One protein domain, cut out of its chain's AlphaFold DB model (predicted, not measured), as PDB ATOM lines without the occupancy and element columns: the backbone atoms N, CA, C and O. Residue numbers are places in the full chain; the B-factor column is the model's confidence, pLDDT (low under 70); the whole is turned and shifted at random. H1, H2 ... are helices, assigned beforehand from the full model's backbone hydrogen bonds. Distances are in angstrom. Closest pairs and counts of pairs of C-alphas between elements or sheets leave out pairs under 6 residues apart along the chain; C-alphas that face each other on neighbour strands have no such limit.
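What this domain is: This is residues 207 to 342 of the 845 residues of an uncharacterized protein of candidate division WS6 bacterium OLB20 (UniProt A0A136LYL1). One very long helix, H1, makes the long axis, and four shorter helices fold back and forth to one side of it, their lines nearly aligned with it: H2 packs on residues 233 to 248 of H1 and H3 on residues 230 to 241, H4 packs on H2 and H3, and H5 packs on H4, away from H1. The first residues of H1, 207 to 221, stick out free. The printed part has 136 residues with five named helices, H1 to H5 in chain order, and no named strand, so its class is all helix. It is loose, with a radius of gyration of the C-alphas of 19.0 A, and spans 69 by 32 by 18 A.

How they stand to each other: Start at H1, residues 207 to 249. With residues 233 to 248 alone it touches H2, residues 255 to 278, at a shallow tilt of 4 degrees, opposite ways; look at the C-alphas of Ile 244 and Ile 262, the closest, 5.7 A apart. H3, residues 284 to 294, touches H1, and their closest C-alphas, Ala 241 and Leu 294, are 5.2 A apart. H4, residues 299 to 322, touches H3, with Leu 284 and Ala 309 the closest C-alphas at 5.0 A. H1, H2, H3 and H4 form an up-and-down bundle, each running against the one before. H5, residues 328 to 337, touches H4, with the C-alphas of Ile 317 and Ala 331 closest at 6.5 A; H1 is apart from H4 and H5. In all five helices every O i to N i+4 pair is within hydrogen-bond range.

Where its parts are: Find C-alpha 207 at (-9.478, 13.403, -3.699); from there H1 runs 63.3 A to C-alpha 249 at (-61.908, -1.854, -35.670). H2 is 34.0 A long and H4 34.2 A; H5 ends at C-alpha 337, (-38.783, 27.123, -21.645).

The domain as a whole: The C-alphas farthest apart, Pro 207 and Thr 252, are 69.6 A apart. The printed part has no cut, and its four links are tight. Look for low confidence, under 70, in 34 residues, among them 319 to 335.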
ATOM      1  N   PRO A 207      -8.188  13.854  -4.229       71.62
ATOM      2  CA  PRO A 207      -9.478  13.403  -3.699       71.62
ATOM      3  C   PRO A 207     -10.625  14.377  -3.999       71.62
ATOM      4  O   PRO A 207     -11.760  13.955  -4.211       71.62
ATOM      5  N   GLU A 208     -10.342  15.677  -4.073       71.56
ATOM      6  CA  GLU A 208     -11.344  16.708  -4.340       71.56
ATOM      7  C   GLU A 208     -11.805  16.672  -5.804       71.56
ATOM      8  O   GLU A 208     -13.006  16.662  -6.086       71.56
ATOM      9  N   LEU A 209     -10.861  16.551  -6.742       76.94
ATOM     10  CA  LEU A 209     -11.169  16.344  -8.161       76.94
ATOM     11  C   LEU A 209     -11.857  14.995  -8.393       76.94
ATOM     12  O   LEU A 209     -12.823  14.930  -9.148       76.94
ATOM     13  N   THR A 210     -11.430  13.941  -7.694       78.75
ATOM     14  CA  THR A 210     -12.068  12.614  -7.757       78.75
ATOM     15  C   THR A 210     -13.540  12.690  -7.349       78.75
ATOM     16  O   THR A 210     -14.405  12.181  -8.059       78.75
ATOM     17  N   ASN A 211     -13.856  13.388  -6.255       74.56
ATOM     18  CA  ASN A 211     -15.237  13.582  -5.808       74.56
ATOM     19  C   ASN A 211     -16.069  14.370  -6.826       74.56
ATOM     20  O   ASN A 211     -17.188  13.973  -7.148       74.56
ATOM     21  N   ARG A 212     -15.516  15.451  -7.388       73.12
ATOM     22  CA  ARG A 212     -16.192  16.246  -8.428       73.12
ATOM     23  C   ARG A 212     -16.461  15.425  -9.692       73.12
ATOM     24  O   ARG A 212     -17.533  15.558 -10.280       73.12
ATOM     25  N   ILE A 213     -15.531  14.560 -10.095       78.69
ATOM     26  CA  ILE A 213     -15.701  13.650 -11.235       78.69
ATOM     27  C   ILE A 213     -16.741  12.560 -10.932       78.69
ATOM     28  O   ILE A 213     -17.596  12.299 -11.775       78.69
ATOM     29  N   ASN A 214     -16.743  11.979  -9.729       74.25
ATOM     30  CA  ASN A 214     -17.748  10.992  -9.313       74.25
ATOM     31  C   ASN A 214     -19.178  11.542  -9.395       74.25
ATOM     32  O   ASN A 214     -20.082  10.842  -9.845       74.25
ATOM     33  N   VAL A 215     -19.380  12.812  -9.027       75.62
ATOM     34  CA  VAL A 215     -20.680  13.487  -9.176       75.62
ATOM     35  C   VAL A 215     -21.095  13.586 -10.651       75.62
ATOM     36  O   VAL A 215     -22.256  13.347 -10.979       75.62
ATOM     37  N   LEU A 216     -20.162  13.880 -11.564       72.88
ATOM     38  CA  LEU A 216     -20.452  13.924 -13.004       72.88
ATOM     39  C   LEU A 216     -20.790  12.538 -13.577       72.88
ATOM     40  O   LEU A 216     -21.704  12.417 -14.395       72.88
ATOM     41  N   ILE A 217     -20.080  11.496 -13.139       74.12
ATOM     42  CA  ILE A 217     -20.341  10.102 -13.532       74.12
ATOM     43  C   ILE A 217     -21.729   9.660 -13.049       74.12
ATOM     44  O   ILE A 217     -22.510   9.121 -13.836       74.12
ATOM     45  N   ALA A 218     -22.074   9.953 -11.792       66.94
ATOM     46  CA  ALA A 218     -23.401   9.678 -11.242       66.94
ATOM     47  C   ALA A 218     -24.505  10.383 -12.051       66.94
ATOM     48  O   ALA A 218     -25.470   9.742 -12.466       66.94
ATOM     49  N   GLY A 219     -24.307  11.662 -12.393       69.94
ATOM     50  CA  GLY A 219     -25.238  12.410 -13.244       69.94
ATOM     51  C   GLY A 219     -25.435  11.796 -14.640       69.94
ATOM     52  O   GLY A 219     -26.554  11.778 -15.157       69.94
ATOM     53  N   ARG A 220     -24.386  11.223 -15.254       75.50
ATOM     54  CA  ARG A 220     -24.506  10.474 -16.523       75.50
ATOM     55  C   ARG A 220     -25.348   9.210 -16.354       75.50
ATOM     56  O   ARG A 220     -26.189   8.935 -17.214       75.50
ATOM     57  N   ALA A 221     -25.123   8.437 -15.294       64.88
ATOM     58  CA  ALA A 221     -25.870   7.207 -15.036       64.88
ATOM     59  C   ALA A 221     -27.372   7.492 -14.860       64.88
ATOM     60  O   ALA A 221     -28.205   6.839 -15.496       64.88
ATOM     61  N   GLU A 222     -27.705   8.531 -14.093       65.00
ATOM     62  CA  GLU A 222     -29.078   9.010 -13.906       65.00
ATOM     63  C   GLU A 222     -29.708   9.471 -15.231       65.00
ATOM     64  O   GLU A 222     -30.824   9.063 -15.562       65.00
ATOM     65  N   GLY A 223     -28.977  10.240 -16.046       64.69
ATOM     66  CA  GLY A 223     -29.447  10.692 -17.360       64.69
ATOM     67  C   GLY A 223     -29.695   9.546 -18.353       64.69
ATOM     68  O   GLY A 223     -30.702   9.536 -19.065       64.69
ATOM     69  N   GLN A 224     -28.823   8.535 -18.386       71.81
ATOM     70  CA  GLN A 224     -29.003   7.352 -19.237       71.81
ATOM     71  C   GLN A 224     -30.165   6.465 -18.782       71.81
ATOM     72  O   GLN A 224     -30.824   5.836 -19.616       71.81
ATOM     73  N   GLN A 225     -30.409   6.377 -17.474       65.69
ATOM     74  CA  GLN A 225     -31.546   5.650 -16.924       65.69
ATOM     75  C   GLN A 225     -32.862   6.380 -17.218       65.69
ATOM     76  O   GLN A 225     -33.817   5.750 -17.666       65.69
ATOM     77  N   ALA A 226     -32.894   7.707 -17.066       59.44
ATOM     78  CA  ALA A 226     -34.049   8.525 -17.427       59.44
ATOM     79  C   ALA A 226     -34.406   8.390 -18.917       59.44
ATOM     80  O   ALA A 226     -35.574   8.216 -19.257       59.44
ATOM     81  N   ASN A 227     -33.409   8.388 -19.807       66.69
ATOM     82  CA  ASN A 227     -33.641   8.239 -21.246       66.69
ATOM     83  C   ASN A 227     -34.147   6.832 -21.624       66.69
ATOM     84  O   ASN A 227     -35.006   6.691 -22.491       66.69
ATOM     85  N   ARG A 228     -33.673   5.783 -20.937       71.50
ATOM     86  CA  ARG A 228     -34.217   4.424 -21.094       71.50
ATOM     87  C   ARG A 228     -35.673   4.342 -20.645       71.50
ATOM     88  O   ARG A 228     -36.516   3.898 -21.416       71.50
ATOM     89  N   ASN A 229     -35.984   4.877 -19.466       68.56
ATOM     90  CA  ASN A 229     -37.356   4.933 -18.967       68.56
ATOM     91  C   ASN A 229     -38.276   5.687 -19.947       68.56
ATOM     92  O   ASN A 229     -39.363   5.216 -20.266       68.56
ATOM     93  N   LEU A 230     -37.824   6.825 -20.486       67.12
ATOM     94  CA  LEU A 230     -38.546   7.607 -21.494       67.12
ATOM     95  C   LEU A 230     -38.888   6.783 -22.747       67.12
ATOM     96  O   LEU A 230     -39.997   6.894 -23.274       67.12
ATOM     97  N   GLN A 231     -37.944   5.977 -23.240       74.56
ATOM     98  CA  GLN A 231     -38.170   5.088 -24.383       74.56
ATOM     99  C   GLN A 231     -39.207   4.012 -24.054       74.56
ATOM    100  O   GLN A 231     -40.155   3.851 -24.821       74.56
ATOM    101  N   ASP A 232     -39.096   3.363 -22.894       74.69
ATOM    102  CA  ASP A 232     -40.048   2.338 -22.451       74.69
ATOM    103  C   ASP A 232     -41.473   2.900 -22.341       74.69
ATOM    104  O   ASP A 232     -42.431   2.302 -22.839       74.69
ATOM    105  N   TYR A 233     -41.628   4.093 -21.761       72.25
ATOM    106  CA  TYR A 233     -42.928   4.757 -21.670       72.25
ATOM    107  C   TYR A 233     -43.496   5.136 -23.043       72.25
ATOM    108  O   TYR A 233     -44.694   4.977 -23.273       72.25
ATOM    109  N   ARG A 234     -42.657   5.591 -23.983       71.56
ATOM    110  CA  ARG A 234     -43.090   5.857 -25.367       71.56
ATOM    111  C   ARG A 234     -43.567   4.584 -26.061       71.56
ATOM    112  O   ARG A 234     -44.608   4.611 -26.713       71.56
ATOM    113  N   THR A 235     -42.842   3.477 -25.911       78.06
ATOM    114  CA  THR A 235     -43.221   2.179 -26.485       78.06
ATOM    115  C   THR A 235     -44.533   1.663 -25.891       78.06
ATOM    116  O   THR A 235     -45.398   1.200 -26.634       78.06
ATOM    117  N   ASN A 236     -44.739   1.804 -24.580       75.69
ATOM    118  CA  ASN A 236     -45.989   1.407 -23.926       75.69
ATOM    119  C   ASN A 236     -47.186   2.250 -24.388       75.69
ATOM    120  O   ASN A 236     -48.219   1.684 -24.753       75.69
ATOM    121  N   ALA A 237     -47.024   3.573 -24.486       71.81
ATOM    122  CA  ALA A 237     -48.060   4.461 -25.008       71.81
ATOM    123  C   ALA A 237     -48.428   4.132 -26.470       71.81
ATOM    124  O   ALA A 237     -49.609   4.119 -26.824       71.81
ATOM    125  N   GLN A 238     -47.443   3.797 -27.314       77.00
ATOM    126  CA  GLN A 238     -47.683   3.340 -28.690       77.00
ATOM    127  C   GLN A 238     -48.441   2.005 -28.732       77.00
ATOM    128  O   GLN A 238     -49.419   1.884 -29.468       77.00
ATOM    129  N   ASN A 239     -48.055   1.029 -27.907       79.88
ATOM    130  CA  ASN A 239     -48.742  -0.264 -27.817       79.88
ATOM    131  C   ASN A 239     -50.201  -0.114 -27.344       79.88
ATOM    132  O   ASN A 239     -51.105  -0.774 -27.869       79.88
ATOM    133  N   ALA A 240     -50.450   0.778 -26.381       77.50
ATOM    134  CA  ALA A 240     -51.796   1.114 -25.922       77.50
ATOM    135  C   ALA A 240     -52.628   1.755 -27.047       77.50
ATOM    136  O   ALA A 240     -53.774   1.361 -27.265       77.50
ATOM    137  N   ALA A 241     -52.041   2.670 -27.827       76.94
ATOM    138  CA  ALA A 241     -52.698   3.282 -28.981       76.94
ATOM    139  C   ALA A 241     -53.066   2.259 -30.069       76.94
ATOM    140  O   ALA A 241     -54.191   2.275 -30.574       76.94
ATOM    141  N   THR A 242     -52.173   1.315 -30.389       82.62
ATOM    142  CA  THR A 242     -52.470   0.207 -31.315       82.62
ATOM    143  C   THR A 242     -53.602  -0.676 -30.786       82.62
ATOM    144  O   THR A 242     -54.501  -1.054 -31.534       82.62
ATOM    145  N   THR A 243     -53.608  -0.964 -29.484       83.81
ATOM    146  CA  THR A 243     -54.678  -1.739 -28.838       83.81
ATOM    147  C   THR A 243     -56.027  -1.023 -28.948       83.81
ATOM    148  O   THR A 243     -57.024  -1.642 -29.312       83.81
ATOM    149  N   ILE A 244     -56.055   0.294 -28.727       81.25
ATOM    150  CA  ILE A 244     -57.253   1.128 -28.897       81.25
ATOM    151  C   ILE A 244     -57.746   1.100 -30.350       81.25
ATOM    152  O   ILE A 244     -58.942   0.921 -30.572       81.25
ATOM    153  N   GLN A 245     -56.854   1.229 -31.339       82.06
ATOM    154  CA  GLN A 245     -57.220   1.137 -32.760       82.06
ATOM    155  C   GLN A 245     -57.805  -0.236 -33.117       82.06
ATOM    156  O   GLN A 245     -58.822  -0.313 -33.808       82.06
ATOM    157  N   ASN A 246     -57.217  -1.316 -32.599       83.88
ATOM    158  CA  ASN A 246     -57.734  -2.667 -32.797       83.88
ATOM    159  C   ASN A 246     -59.137  -2.821 -32.192       83.88
ATOM    160  O   ASN A 246     -60.021  -3.354 -32.857       83.88
ATOM    161  N   ILE A 247     -59.375  -2.301 -30.980       82.31
ATOM    162  CA  ILE A 247     -60.708  -2.304 -30.349       82.31
ATOM    163  C   ILE A 247     -61.712  -1.489 -31.180       82.31
ATOM    164  O   ILE A 247     -62.848  -1.919 -31.361       82.31
ATOM    165  N   GLN A 248     -61.303  -0.341 -31.731       81.44
ATOM    166  CA  GLN A 248     -62.149   0.484 -32.604       81.44
ATOM    167  C   GLN A 248     -62.566  -0.246 -33.891       81.44
ATOM    168  O   GLN A 248     -63.709  -0.087 -34.327       81.44
ATOM    169  N   GLY A 249     -61.670  -1.058 -34.462       82.19
ATOM    170  CA  GLY A 249     -61.908  -1.854 -35.670       82.19
ATOM    171  C   GLY A 249     -62.781  -3.102 -35.478       82.19
ATOM    172  O   GLY A 249     -63.202  -3.701 -36.467       82.19
ATOM    173  N   LEU A 250     -63.087  -3.501 -34.237       81.88
ATOM    174  CA  LEU A 250     -63.946  -4.654 -33.940       81.88
ATOM    175  C   LEU A 250     -65.434  -4.280 -34.062       81.88
ATOM    176  O   LEU A 250     -66.076  -3.853 -33.103       81.88
ATOM    177  N   THR A 251     -66.005  -4.490 -35.250       77.00
ATOM    178  CA  THR A 251     -67.417  -4.192 -35.572       77.00
ATOM    179  C   THR A 251     -68.428  -5.140 -34.920       77.00
ATOM    180  O   THR A 251     -69.623  -4.862 -34.915       77.00
ATOM    181  N   THR A 252     -67.966  -6.252 -34.347       79.56
ATOM    182  CA  THR A 252     -68.802  -7.263 -33.683       79.56
ATOM    183  C   THR A 252     -69.131  -6.930 -32.225       79.56
ATOM    184  O   THR A 252     -69.936  -7.628 -31.613       79.56
ATOM    185  N   ILE A 253     -68.501  -5.901 -31.647       78.62
ATOM    186  CA  ILE A 253     -68.709  -5.480 -30.255       78.62
ATOM    187  C   ILE A 253     -69.685  -4.290 -30.230       78.62
ATOM    188  O   ILE A 253     -69.456  -3.332 -30.979       78.62
ATOM    189  N   PRO A 254     -70.730  -4.303 -29.374       85.81
ATOM    190  CA  PRO A 254     -71.635  -3.166 -29.199       85.81
ATOM    191  C   PRO A 254     -70.877  -1.875 -28.868       85.81
ATOM    192  O   PRO A 254     -69.914  -1.900 -28.100       85.81
ATOM    193  N   ASP A 255     -71.316  -0.736 -29.407       82.38
ATOM    194  CA  ASP A 255     -70.579   0.534 -29.296       82.38
ATOM    195  C   ASP A 255     -70.369   0.996 -27.844       82.38
ATOM    196  O   ASP A 255     -69.335   1.581 -27.524       82.38
ATOM    197  N   THR A 256     -71.301   0.678 -26.942       83.12
ATOM    198  CA  THR A 256     -71.186   0.974 -25.504       83.12
ATOM    199  C   THR A 256     -70.064   0.184 -24.834       83.12
ATOM    200  O   THR A 256     -69.283   0.747 -24.067       83.12
ATOM    201  N   GLU A 257     -69.934  -1.103 -25.158       79.88
ATOM    202  CA  GLU A 257     -68.873  -1.964 -24.626       79.88
ATOM    203  C   GLU A 257     -67.519  -1.594 -25.243       79.88
ATOM    204  O   GLU A 257     -66.509  -1.512 -24.547       79.88
ATOM    205  N   ARG A 258     -67.507  -1.240 -26.532       82.88
ATOM    206  CA  ARG A 258     -66.315  -0.730 -27.219       82.88
ATOM    207  C   ARG A 258     -65.799   0.562 -26.581       82.88
ATOM    208  O   ARG A 258     -64.605   0.679 -26.315       82.88
ATOM    209  N   ALA A 259     -66.692   1.511 -26.294       78.94
ATOM    210  CA  ALA A 259     -66.346   2.763 -25.624       78.94
ATOM    211  C   ALA A 259     -65.780   2.523 -24.216       78.94
ATOM    212  O   ALA A 259     -64.788   3.148 -23.840       78.94
ATOM    213  N   ARG A 260     -66.357   1.574 -23.467       84.62
ATOM    214  CA  ARG A 260     -65.869   1.182 -22.140       84.62
ATOM    215  C   ARG A 260     -64.464   0.574 -22.194       84.62
ATOM    216  O   ARG A 260     -63.599   1.009 -21.442       84.62
ATOM    217  N   MET A 261     -64.220  -0.373 -23.099       80.06
ATOM    218  CA  MET A 261     -62.905  -1.013 -23.250       80.06
ATOM    219  C   MET A 261     -61.819  -0.007 -23.658       80.06
ATOM    220  O   MET A 261     -60.707  -0.045 -23.137       80.06
ATOM    221  N   ILE A 262     -62.139   0.935 -24.554       82.94
ATOM    222  CA  ILE A 262     -61.216   2.016 -24.937       82.94
ATOM    223  C   ILE A 262     -60.926   2.933 -23.744       82.94
ATOM    224  O   ILE A 262     -59.777   3.327 -23.539       82.94
ATOM    225  N   ALA A 263     -61.949   3.281 -22.959       80.94
ATOM    226  CA  ALA A 263     -61.789   4.125 -21.781       80.94
ATOM    227  C   ALA A 263     -60.911   3.460 -20.709       80.94
ATOM    228  O   ALA A 263     -60.079   4.136 -20.113       80.94
ATOM    229  N   GLU A 264     -61.039   2.147 -20.505       84.94
ATOM    230  CA  GLU A 264     -60.242   1.385 -19.537       84.94
ATOM    231  C   GLU A 264     -58.752   1.352 -19.915       84.94
ATOM    232  O   GLU A 264     -57.910   1.727 -19.100       84.94
ATOM    233  N   VAL A 265     -58.428   1.037 -21.175       84.38
ATOM    234  CA  VAL A 265     -57.036   1.045 -21.675       84.38
ATOM    235  C   VAL A 265     -56.412   2.444 -21.569       84.38
ATOM    236  O   VAL A 265     -55.248   2.589 -21.193       84.38
ATOM    237  N   ARG A 266     -57.185   3.501 -21.854       83.19
ATOM    238  CA  ARG A 266     -56.722   4.893 -21.712       83.19
ATOM    239  C   ARG A 266     -56.530   5.302 -20.259       83.19
ATOM    240  O   ARG A 266     -55.543   5.970 -19.957       83.19
ATOM    241  N   ALA A 267     -57.446   4.930 -19.370       82.75
ATOM    242  CA  ALA A 267     -57.355   5.257 -17.951       82.75
ATOM    243  C   ALA A 267     -56.150   4.560 -17.301       82.75
ATOM    244  O   ALA A 267     -55.428   5.177 -16.521       82.75
ATOM    245  N   GLU A 268     -55.882   3.309 -17.676       86.69
ATOM    246  CA  GLU A 268     -54.721   2.569 -17.187       86.69
ATOM    247  C   GLU A 268     -53.400   3.215 -17.637       86.69
ATOM    248  O   GLU A 268     -52.521   3.469 -16.811       86.69
ATOM    249  N   GLU A 269     -53.264   3.545 -18.925       86.00
ATOM    250  CA  GLU A 269     -52.010   4.103 -19.443       86.00
ATOM    251  C   GLU A 269     -51.787   5.560 -19.004       86.00
ATOM    252  O   GLU A 269     -50.671   5.934 -18.642       86.00
ATOM    253  N   THR A 270     -52.842   6.379 -18.918       84.38
ATOM    254  CA  THR A 270     -52.731   7.730 -18.329       84.38
ATOM    255  C   THR A 270     -52.363   7.684 -16.843       84.38
ATOM    256  O   THR A 270     -51.555   8.503 -16.406       84.38
ATOM    257  N   GLY A 271     -52.871   6.708 -16.080       83.94
ATOM    258  CA  GLY A 271     -52.479   6.485 -14.685       83.94
ATOM    259  C   GLY A 271     -51.006   6.100 -14.522       83.94
ATOM    260  O   GLY A 271     -50.342   6.573 -13.599       83.94
ATOM    261  N   ARG A 272     -50.454   5.298 -15.442       83.62
ATOM    262  CA  ARG A 272     -49.019   4.951 -15.457       83.62
ATOM    263  C   ARG A 272     -48.130   6.145 -15.799       83.62
ATOM    264  O   ARG A 272     -47.105   6.335 -15.148       83.62
ATOM    265  N   ILE A 273     -48.528   6.954 -16.785       82.56
ATOM    266  CA  ILE A 273     -47.833   8.202 -17.136       82.56
ATOM    267  C   ILE A 273     -47.856   9.162 -15.939       82.56
ATOM    268  O   ILE A 273     -46.835   9.754 -15.598       82.56
ATOM    269  N   GLU A 274     -48.995   9.281 -15.254       84.69
ATOM    270  CA  GLU A 274     -49.115  10.119 -14.062       84.69
ATOM    271  C   GLU A 274     -48.221   9.644 -12.903       84.69
ATOM    272  O   GLU A 274     -47.550  10.474 -12.288       84.69
ATOM    273  N   ASP A 275     -48.183   8.340 -12.600       82.88
ATOM    274  CA  ASP A 275     -47.312   7.788 -11.546       82.88
ATOM    275  C   ASP A 275     -45.825   7.977 -11.899       82.88
ATOM    276  O   ASP A 275     -45.020   8.351 -11.046       82.88
ATOM    277  N   ALA A 276     -45.455   7.819 -13.174       77.94
ATOM    278  CA  ALA A 276     -44.095   8.066 -13.655       77.94
ATOM    279  C   ALA A 276     -43.667   9.535 -13.491       77.94
ATOM    280  O   ALA A 276     -42.564   9.821 -13.018       77.94
ATOM    281  N   VAL A 277     -44.558  10.476 -13.819       82.25
ATOM    282  CA  VAL A 277     -44.349  11.905 -13.550       82.25
ATOM    283  C   VAL A 277     -44.258  12.160 -12.043       82.25
ATOM    284  O   VAL A 277     -43.354  12.861 -11.602       82.25
ATOM    285  N   GLY A 278     -45.133  11.555 -11.233       78.19
ATOM    286  CA  GLY A 278     -45.136  11.706  -9.773       78.19
ATOM    287  C   GLY A 278     -43.865  11.192  -9.089       78.19
ATOM    288  O   GLY A 278     -43.416  11.774  -8.105       78.19
ATOM    289  N   ARG A 279     -43.247  10.139  -9.635       78.38
ATOM    290  CA  ARG A 279     -41.959   9.589  -9.174       78.38
ATOM    291  C   ARG A 279     -40.748  10.264  -9.812       78.38
ATOM    292  O   ARG A 279     -39.613   9.948  -9.460       78.38
ATOM    293  N   GLY A 280     -40.969  11.162 -10.768       70.69
ATOM    294  CA  GLY A 280     -39.913  11.853 -11.496       70.69
ATOM    295  C   GLY A 280     -39.103  10.983 -12.452       70.69
ATOM    296  O   GLY A 280     -38.007  11.385 -12.845       70.69
ATOM    297  N   SER A 281     -39.616   9.820 -12.851       74.44
ATOM    298  CA  SER A 281     -38.996   8.975 -13.878       74.44
ATOM    299  C   SER A 281     -39.313   9.439 -15.306       74.44
ATOM    300  O   SER A 281     -38.789   8.858 -16.256       74.44
ATOM    301  N   MET A 282     -40.140  10.481 -15.460       77.81
ATOM    302  CA  MET A 282     -40.538  11.087 -16.732       77.81
ATOM    303  C   MET A 282     -40.523  12.620 -16.634       77.81
ATOM    304  O   MET A 282     -40.995  13.186 -15.648       77.81
ATOM    305  N   ASP A 283     -39.972  13.291 -17.648       77.94
ATOM    306  CA  ASP A 283     -39.939  14.751 -17.762       77.94
ATOM    307  C   ASP A 283     -41.164  15.302 -18.520       77.94
ATOM    308  O   ASP A 283     -41.979  14.551 -19.062       77.94
ATOM    309  N   LEU A 284     -41.326  16.630 -18.550       80.25
ATOM    310  CA  LEU A 284     -42.476  17.283 -19.189       80.25
ATOM    311  C   LEU A 284     -42.589  16.949 -20.684       80.25
ATOM    312  O   LEU A 284     -43.676  16.623 -21.161       80.25
ATOM    313  N   ALA A 285     -41.471  16.988 -21.412       74.19
ATOM    314  CA  ALA A 285     -41.434  16.662 -22.835       74.19
ATOM    315  C   ALA A 285     -41.789  15.184 -23.089       74.19
ATOM    316  O   ALA A 285     -42.488  14.859 -24.052       74.19
ATOM    317  N   GLY A 286     -41.350  14.285 -22.208       75.81
ATOM    318  CA  GLY A 286     -41.706  12.873 -22.202       75.81
ATOM    319  C   GLY A 286     -43.178  12.616 -21.935       75.81
ATOM    320  O   GLY A 286     -43.801  11.867 -22.686       75.81
ATOM    321  N   ALA A 287     -43.742  13.280 -20.926       79.94
ATOM    322  CA  ALA A 287     -45.157  13.191 -20.593       79.94
ATOM    323  C   ALA A 287     -46.033  13.689 -21.747       79.94
ATOM    324  O   ALA A 287     -46.963  12.997 -22.152       79.94
ATOM    325  N   GLN A 288     -45.694  14.831 -22.353       81.81
ATOM    326  CA  GLN A 288     -46.410  15.357 -23.520       81.81
ATOM    327  C   GLN A 288     -46.315  14.420 -24.726       81.81
ATOM    328  O   GLN A 288     -47.325  14.144 -25.373       81.81
ATOM    329  N   ALA A 289     -45.130  13.877 -25.017       74.88
ATOM    330  CA  ALA A 289     -44.952  12.920 -26.105       74.88
ATOM    331  C   ALA A 289     -45.749  11.621 -25.876       74.88
ATOM    332  O   ALA A 289     -46.382  11.128 -26.810       74.88
ATOM    333  N   ALA A 290     -45.760  11.090 -24.649       75.12
ATOM    334  CA  ALA A 290     -46.514   9.891 -24.285       75.12
ATOM    335  C   ALA A 290     -48.035  10.126 -24.344       75.12
ATOM    336  O   ALA A 290     -48.762   9.319 -24.921       75.12
ATOM    337  N   LEU A 291     -48.517  11.266 -23.835       82.31
ATOM    338  CA  LEU A 291     -49.928  11.655 -23.917       82.31
ATOM    339  C   LEU A 291     -50.377  11.896 -25.366       82.31
ATOM    340  O   LEU A 291     -51.478  11.500 -25.741       82.31
ATOM    341  N   ASN A 292     -49.524  12.495 -26.204       81.75
ATOM    342  CA  ASN A 292     -49.794  12.673 -27.633       81.75
ATOM    343  C   ASN A 292     -49.855  11.332 -28.377       81.75
ATOM    344  O   ASN A 292     -50.730  11.151 -29.221       81.75
ATOM    345  N   ALA A 293     -48.966  10.389 -28.046       73.06
ATOM    346  CA  ALA A 293     -48.977   9.042 -28.615       73.06
ATOM    347  C   ALA A 293     -50.238   8.250 -28.224       73.06
ATOM    348  O   ALA A 293     -50.741   7.478 -29.035       73.06
ATOM    349  N   LEU A 294     -50.780   8.479 -27.022       78.81
ATOM    350  CA  LEU A 294     -51.999   7.831 -26.523       78.81
ATOM    351  C   LEU A 294     -53.293   8.342 -27.201       78.81
ATOM    352  O   LEU A 294     -54.318   7.653 -27.190       78.81
ATOM    353  N   GLY A 295     -53.261   9.523 -27.830       75.00
ATOM    354  CA  GLY A 295     -54.368  10.081 -28.615       75.00
ATOM    355  C   GLY A 295     -55.317  10.984 -27.812       75.00
ATOM    356  O   GLY A 295     -54.879  11.907 -27.127       75.00
ATOM    357  N   THR A 296     -56.638  10.789 -27.940       74.50
ATOM    358  CA  THR A 296     -57.644  11.648 -27.283       74.50
ATOM    359  C   THR A 296     -57.740  11.376 -25.779       74.50
ATOM    360  O   THR A 296     -58.552  10.572 -25.321       74.50
ATOM    361  N   VAL A 297     -56.888  12.060 -25.016       76.44
ATOM    362  CA  VAL A 297     -56.938  12.148 -23.551       76.44
ATOM    363  C   VAL A 297     -57.835  13.317 -23.144       76.44
ATOM    364  O   VAL A 297     -57.826  14.363 -23.794       76.44
ATOM    365  N   ASP A 298     -58.615  13.133 -22.079       81.88
ATOM    366  CA  ASP A 298     -59.436  14.194 -21.495       81.88
ATOM    367  C   ASP A 298     -58.571  15.429 -21.120       81.88
ATOM    368  O   ASP A 298     -57.521  15.254 -20.486       81.88
ATOM    369  N   PRO A 299     -58.971  16.664 -21.495       76.00
ATOM    370  CA  PRO A 299     -58.165  17.869 -21.284       76.00
ATOM    371  C   PRO A 299     -57.780  18.109 -19.823       76.00
ATOM    372  O   PRO A 299     -56.642  18.475 -19.548       76.00
ATOM    373  N   VAL A 300     -58.677  17.815 -18.875       80.75
ATOM    374  CA  VAL A 300     -58.414  18.000 -17.439       80.75
ATOM    375  C   VAL A 300     -57.322  17.042 -16.968       80.75
ATOM    376  O   VAL A 300     -56.427  17.411 -16.204       80.75
ATOM    377  N   THR A 301     -57.358  15.799 -17.452       78.25
ATOM    378  CA  THR A 301     -56.336  14.791 -17.141       78.25
ATOM    379  C   THR A 301     -54.976  15.169 -17.728       78.25
ATOM    380  O   THR A 301     -53.965  15.050 -17.033       78.25
ATOM    381  N   ARG A 302     -54.951  15.677 -18.967       82.31
ATOM    382  CA  ARG A 302     -53.733  16.191 -19.609       82.31
ATOM    383  C   ARG A 302     -53.150  17.368 -18.826       82.31
ATOM    384  O   ARG A 302     -51.987  17.306 -18.430       82.31
ATOM    385  N   ASP A 303     -53.957  18.381 -18.522       81.81
ATOM    386  CA  ASP A 303     -53.513  19.587 -17.811       81.81
ATOM    387  C   ASP A 303     -52.967  19.267 -16.416       81.81
ATOM    388  O   ASP A 303     -51.969  19.845 -15.981       81.81
ATOM    389  N   ARG A 304     -53.569  18.293 -15.726       83.25
ATOM    390  CA  ARG A 304     -53.113  17.819 -14.413       83.25
ATOM    391  C   ARG A 304     -51.746  17.133 -14.475       83.25
ATOM    392  O   ARG A 304     -50.897  17.400 -13.622       83.25
ATOM    393  N   ILE A 305     -51.521  16.259 -15.458       80.88
ATOM    394  CA  ILE A 305     -50.242  15.548 -15.634       80.88
ATOM    395  C   ILE A 305     -49.147  16.529 -16.073       80.88
ATOM    396  O   ILE A 305     -48.065  16.544 -15.486       80.88
ATOM    397  N   GLU A 306     -49.439  17.406 -17.035       82.62
ATOM    398  CA  GLU A 306     -48.504  18.439 -17.498       82.62
ATOM    399  C   GLU A 306     -48.208  19.480 -16.408       82.62
ATOM    400  O   GLU A 306     -47.069  19.916 -16.251       82.62
ATOM    401  N   GLY A 307     -49.207  19.853 -15.603       79.56
ATOM    402  CA  GLY A 307     -49.044  20.711 -14.428       79.56
ATOM    403  C   GLY A 307     -48.119  20.095 -13.374       79.56
ATOM    404  O   GLY A 307     -47.212  20.767 -12.886       79.56
ATOM    405  N   ARG A 308     -48.274  18.798 -13.075       81.06
ATOM    406  CA  ARG A 308     -47.360  18.080 -12.168       81.06
ATOM    407  C   ARG A 308     -45.941  17.975 -12.721       81.06
ATOM    408  O   ARG A 308     -44.996  18.209 -11.973       81.06
ATOM    409  N   ALA A 309     -45.784  17.666 -14.007       78.19
ATOM    410  CA  ALA A 309     -44.469  17.574 -14.640       78.19
ATOM    411  C   ALA A 309     -43.748  18.932 -14.670       78.19
ATOM    412  O   ALA A 309     -42.551  18.989 -14.385       78.19
ATOM    413  N   ARG A 310     -44.477  20.029 -14.933       81.31
ATOM    414  CA  ARG A 310     -43.958  21.400 -14.802       81.31
ATOM    415  C   ARG A 310     -43.493  21.682 -13.379       81.31
ATOM    416  O   ARG A 310     -42.344  22.062 -13.194       81.31
ATOM    417  N   ASN A 311     -44.332  21.423 -12.377       76.19
ATOM    418  CA  ASN A 311     -43.978  21.685 -10.980       76.19
ATOM    419  C   ASN A 311     -42.748  20.887 -10.529       76.19
ATOM    420  O   ASN A 311     -41.865  21.439  -9.880       76.19
ATOM    421  N   LEU A 312     -42.639  19.617 -10.928       78.44
ATOM    422  CA  LEU A 312     -41.481  18.792 -10.594       78.44
ATOM    423  C   LEU A 312     -40.194  19.254 -11.296       78.44
ATOM    424  O   LEU A 312     -39.130  19.266 -10.679       78.44
ATOM    425  N   ALA A 313     -40.275  19.642 -12.574       71.69
ATOM    426  CA  ALA A 313     -39.138  20.213 -13.298       71.69
ATOM    427  C   ALA A 313     -38.641  21.492 -12.616       71.69
ATOM    428  O   ALA A 313     -37.437  21.693 -12.466       71.69
ATOM    429  N   VAL A 314     -39.570  22.314 -12.130       72.94
ATOM    430  CA  VAL A 314     -39.239  23.538 -11.413       72.94
ATOM    431  C   VAL A 314     -38.563  23.256 -10.065       72.94
ATOM    432  O   VAL A 314     -37.526  23.851  -9.789       72.94
ATOM    433  N   THR A 315     -39.057  22.304  -9.267       74.50
ATOM    434  CA  THR A 315     -38.389  21.891  -8.015       74.50
ATOM    435  C   THR A 315     -36.966  21.378  -8.263       74.50
ATOM    436  O   THR A 315     -36.058  21.656  -7.488       74.50
ATOM    437  N   ARG A 316     -36.723  20.680  -9.380       74.81
ATOM    438  CA  ARG A 316     -35.369  20.231  -9.749       74.81
ATOM    439  C   ARG A 316     -34.439  21.381 -10.115       74.81
ATOM    440  O   ARG A 316     -33.263  21.330  -9.764       74.81
ATOM    441  N   ILE A 317     -34.947  22.395 -10.812       69.94
ATOM    442  CA  ILE A 317     -34.183  23.610 -11.125       69.94
ATOM    443  C   ILE A 317     -33.859  24.359  -9.827       69.94
ATOM    444  O   ILE A 317     -32.704  24.711  -9.612       69.94
ATOM    445  N   GLU A 318     -34.836  24.529  -8.933       71.81
ATOM    446  CA  GLU A 318     -34.654  25.142  -7.609       71.81
ATOM    447  C   GLU A 318     -33.558  24.424  -6.803       71.81
ATOM    448  O   GLU A 318     -32.595  25.052  -6.363       71.81
ATOM    449  N   ASP A 319     -33.628  23.095  -6.708       69.88
ATOM    450  CA  ASP A 319     -32.633  22.282  -6.009       69.88
ATOM    451  C   ASP A 319     -31.240  22.320  -6.663       69.88
ATOM    452  O   ASP A 319     -30.217  22.254  -5.974       69.88
ATOM    453  N   ALA A 320     -31.165  22.362  -7.997       62.59
ATOM    454  CA  ALA A 320     -29.901  22.439  -8.730       62.59
ATOM    455  C   ALA A 320     -29.235  23.814  -8.566       62.59
ATOM    456  O   ALA A 320     -28.011  23.898  -8.436       62.59
ATOM    457  N   VAL A 321     -30.039  24.880  -8.516       63.44
ATOM    458  CA  VAL A 321     -29.592  26.251  -8.234       63.44
ATOM    459  C   VAL A 321     -29.123  26.381  -6.785       63.44
ATOM    460  O   VAL A 321     -28.038  26.922  -6.551       63.44
ATOM    461  N   ALA A 322     -29.876  25.826  -5.828       57.56
ATOM    462  CA  ALA A 322     -29.520  25.816  -4.407       57.56
ATOM    463  C   ALA A 322     -28.203  25.066  -4.141       57.56
ATOM    464  O   ALA A 322     -27.403  25.488  -3.308       57.56
ATOM    465  N   ARG A 323     -27.941  23.985  -4.889       62.00
ATOM    466  CA  ARG A 323     -26.710  23.176  -4.786       62.00
ATOM    467  C   ARG A 323     -25.549  23.663  -5.652       62.00
ATOM    468  O   ARG A 323     -24.473  23.075  -5.613       62.00
ATOM    469  N   GLY A 324     -25.747  24.706  -6.453       50.31
ATOM    470  CA  GLY A 324     -24.701  25.248  -7.316       50.31
ATOM    471  C   GLY A 324     -24.312  24.405  -8.524       50.31
ATOM    472  O   GLY A 324     -23.290  24.679  -9.146       50.31
ATOM    473  N   ALA A 325     -25.136  23.424  -8.890       54.84
ATOM    474  CA  ALA A 325     -24.931  22.579 -10.066       54.84
ATOM    475  C   ALA A 325     -25.367  23.254 -11.383       54.84
ATOM    476  O   ALA A 325     -25.036  22.758 -12.459       54.84
ATOM    477  N   MET A 326     -26.099  24.371 -11.304       62.28
ATOM    478  CA  MET A 326     -26.613  25.126 -12.448       62.28
ATOM    479  C   MET A 326     -26.303  26.621 -12.295       62.28
ATOM    480  O   MET A 326     -26.424  27.176 -11.197       62.28
ATOM    481  N   ASP A 327     -25.880  27.262 -13.387       60.88
ATOM    482  CA  ASP A 327     -25.657  28.708 -13.442       60.88
ATOM    483  C   ASP A 327     -26.971  29.482 -13.654       60.88
ATOM    484  O   ASP A 327     -27.982  28.944 -14.115       60.88
ATOM    485  N   LEU A 328     -26.943  30.764 -13.295       58.16
ATOM    486  CA  LEU A 328     -28.108  31.644 -13.243       58.16
ATOM    487  C   LEU A 328     -28.781  31.838 -14.613       58.16
ATOM    488  O   LEU A 328     -30.008  31.836 -14.710       58.16
ATOM    489  N   ALA A 329     -27.985  31.983 -15.675       57.03
ATOM    490  CA  ALA A 329     -28.490  32.212 -17.025       57.03
ATOM    491  C   ALA A 329     -29.159  30.948 -17.581       57.03
ATOM    492  O   ALA A 329     -30.234  31.021 -18.180       57.03
ATOM    493  N   THR A 330     -28.567  29.784 -17.314       64.94
ATOM    494  CA  THR A 330     -29.112  28.476 -17.678       64.94
ATOM    495  C   THR A 330     -30.401  28.173 -16.916       64.94
ATOM    496  O   THR A 330     -31.372  27.728 -17.530       64.94
ATOM    497  N   ALA A 331     -30.465  28.473 -15.615       60.00
ATOM    498  CA  ALA A 331     -31.684  28.307 -14.821       60.00
ATOM    499  C   ALA A 331     -32.833  29.184 -15.349       60.00
ATOM    500  O   ALA A 331     -33.947  28.692 -15.530       60.00
ATOM    501  N   GLN A 332     -32.556  30.452 -15.681       62.59
ATOM    502  CA  GLN A 332     -33.544  31.378 -16.247       62.59
ATOM    503  C   GLN A 332     -34.031  30.925 -17.635       62.59
ATOM    504  O   GLN A 332     -35.228  30.962 -17.921       62.59
ATOM    505  N   ALA A 333     -33.117  30.469 -18.498       65.88
ATOM    506  CA  ALA A 333     -33.455  29.959 -19.825       65.88
ATOM    507  C   ALA A 333     -34.324  28.692 -19.747       65.88
ATOM    508  O   ALA A 333     -35.312  28.579 -20.475       65.88
ATOM    509  N   GLN A 334     -34.002  27.768 -18.834       68.62
ATOM    510  CA  GLN A 334     -34.788  26.551 -18.613       68.62
ATOM    511  C   GLN A 334     -36.154  26.848 -17.986       68.62
ATOM    512  O   GLN A 334     -37.144  26.250 -18.397       68.62
ATOM    513  N   LEU A 335     -36.247  27.815 -17.068       69.44
ATOM    514  CA  LEU A 335     -37.521  28.284 -16.518       69.44
ATOM    515  C   LEU A 335     -38.426  28.900 -17.586       69.44
ATOM    516  O   LEU A 335     -39.606  28.564 -17.660       69.44
ATOM    517  N   ASN A 336     -37.878  29.745 -18.457       70.69
ATOM    518  CA  ASN A 336     -38.639  30.357 -19.547       70.69
ATOM    519  C   ASN A 336     -39.131  29.322 -20.577       70.69
ATOM    520  O   ASN A 336     -40.184  29.512 -21.186       70.69
ATOM    521  N   ALA A 337     -38.407  28.212 -20.747       65.75
ATOM    522  CA  ALA A 337     -38.783  27.123 -21.645       65.75
ATOM    523  C   ALA A 337     -39.953  26.257 -21.128       65.75
ATOM    524  O   ALA A 337     -40.566  25.538 -21.916       65.75
ATOM    525  N   LEU A 338     -40.297  26.326 -19.834       67.62
ATOM    526  CA  LEU A 338     -41.380  25.535 -19.226       67.62
ATOM    527  C   LEU A 338     -42.784  26.154 -19.407       67.62
ATOM    528  O   LEU A 338     -43.784  25.535 -19.031       67.62
ATOM    529  N   GLY A 339     -42.880  27.338 -20.028       68.75
ATOM    530  CA  GLY A 339     -44.144  28.036 -20.292       68.75
ATOM    531  C   GLY A 339     -44.651  28.849 -19.089       68.75
ATOM    532  O   GLY A 339     -43.845  29.315 -18.288       68.75
ATOM    533  N   PRO A 340     -45.970  29.095 -18.957       61.81
ATOM    534  CA  PRO A 340     -46.517  29.819 -17.811       61.81
ATOM    535  C   PRO A 340     -46.358  28.994 -16.526       61.81
ATOM    536  O   PRO A 340     -46.788  27.843 -16.455       61.81
ATOM    537  N   ILE A 341     -45.739  29.605 -15.517       61.91
ATOM    538  CA  ILE A 341     -45.461  29.022 -14.199       61.91
ATOM    539  C   ILE A 341     -46.229  29.829 -13.155       61.91
ATOM    540  O   ILE A 341     -46.438  31.030 -13.329       61.91
ATOM    541  N   ASP A 342     -46.626  29.165 -12.073       65.25
ATOM    542  CA  ASP A 342     -47.189  29.805 -10.888       65.25
ATOM    543  C   ASP A 342     -46.272  30.951 -10.382       65.25
ATOM    544  O   ASP A 342     -45.081  30.711 -10.132       65.25
TER     545      ASP A 342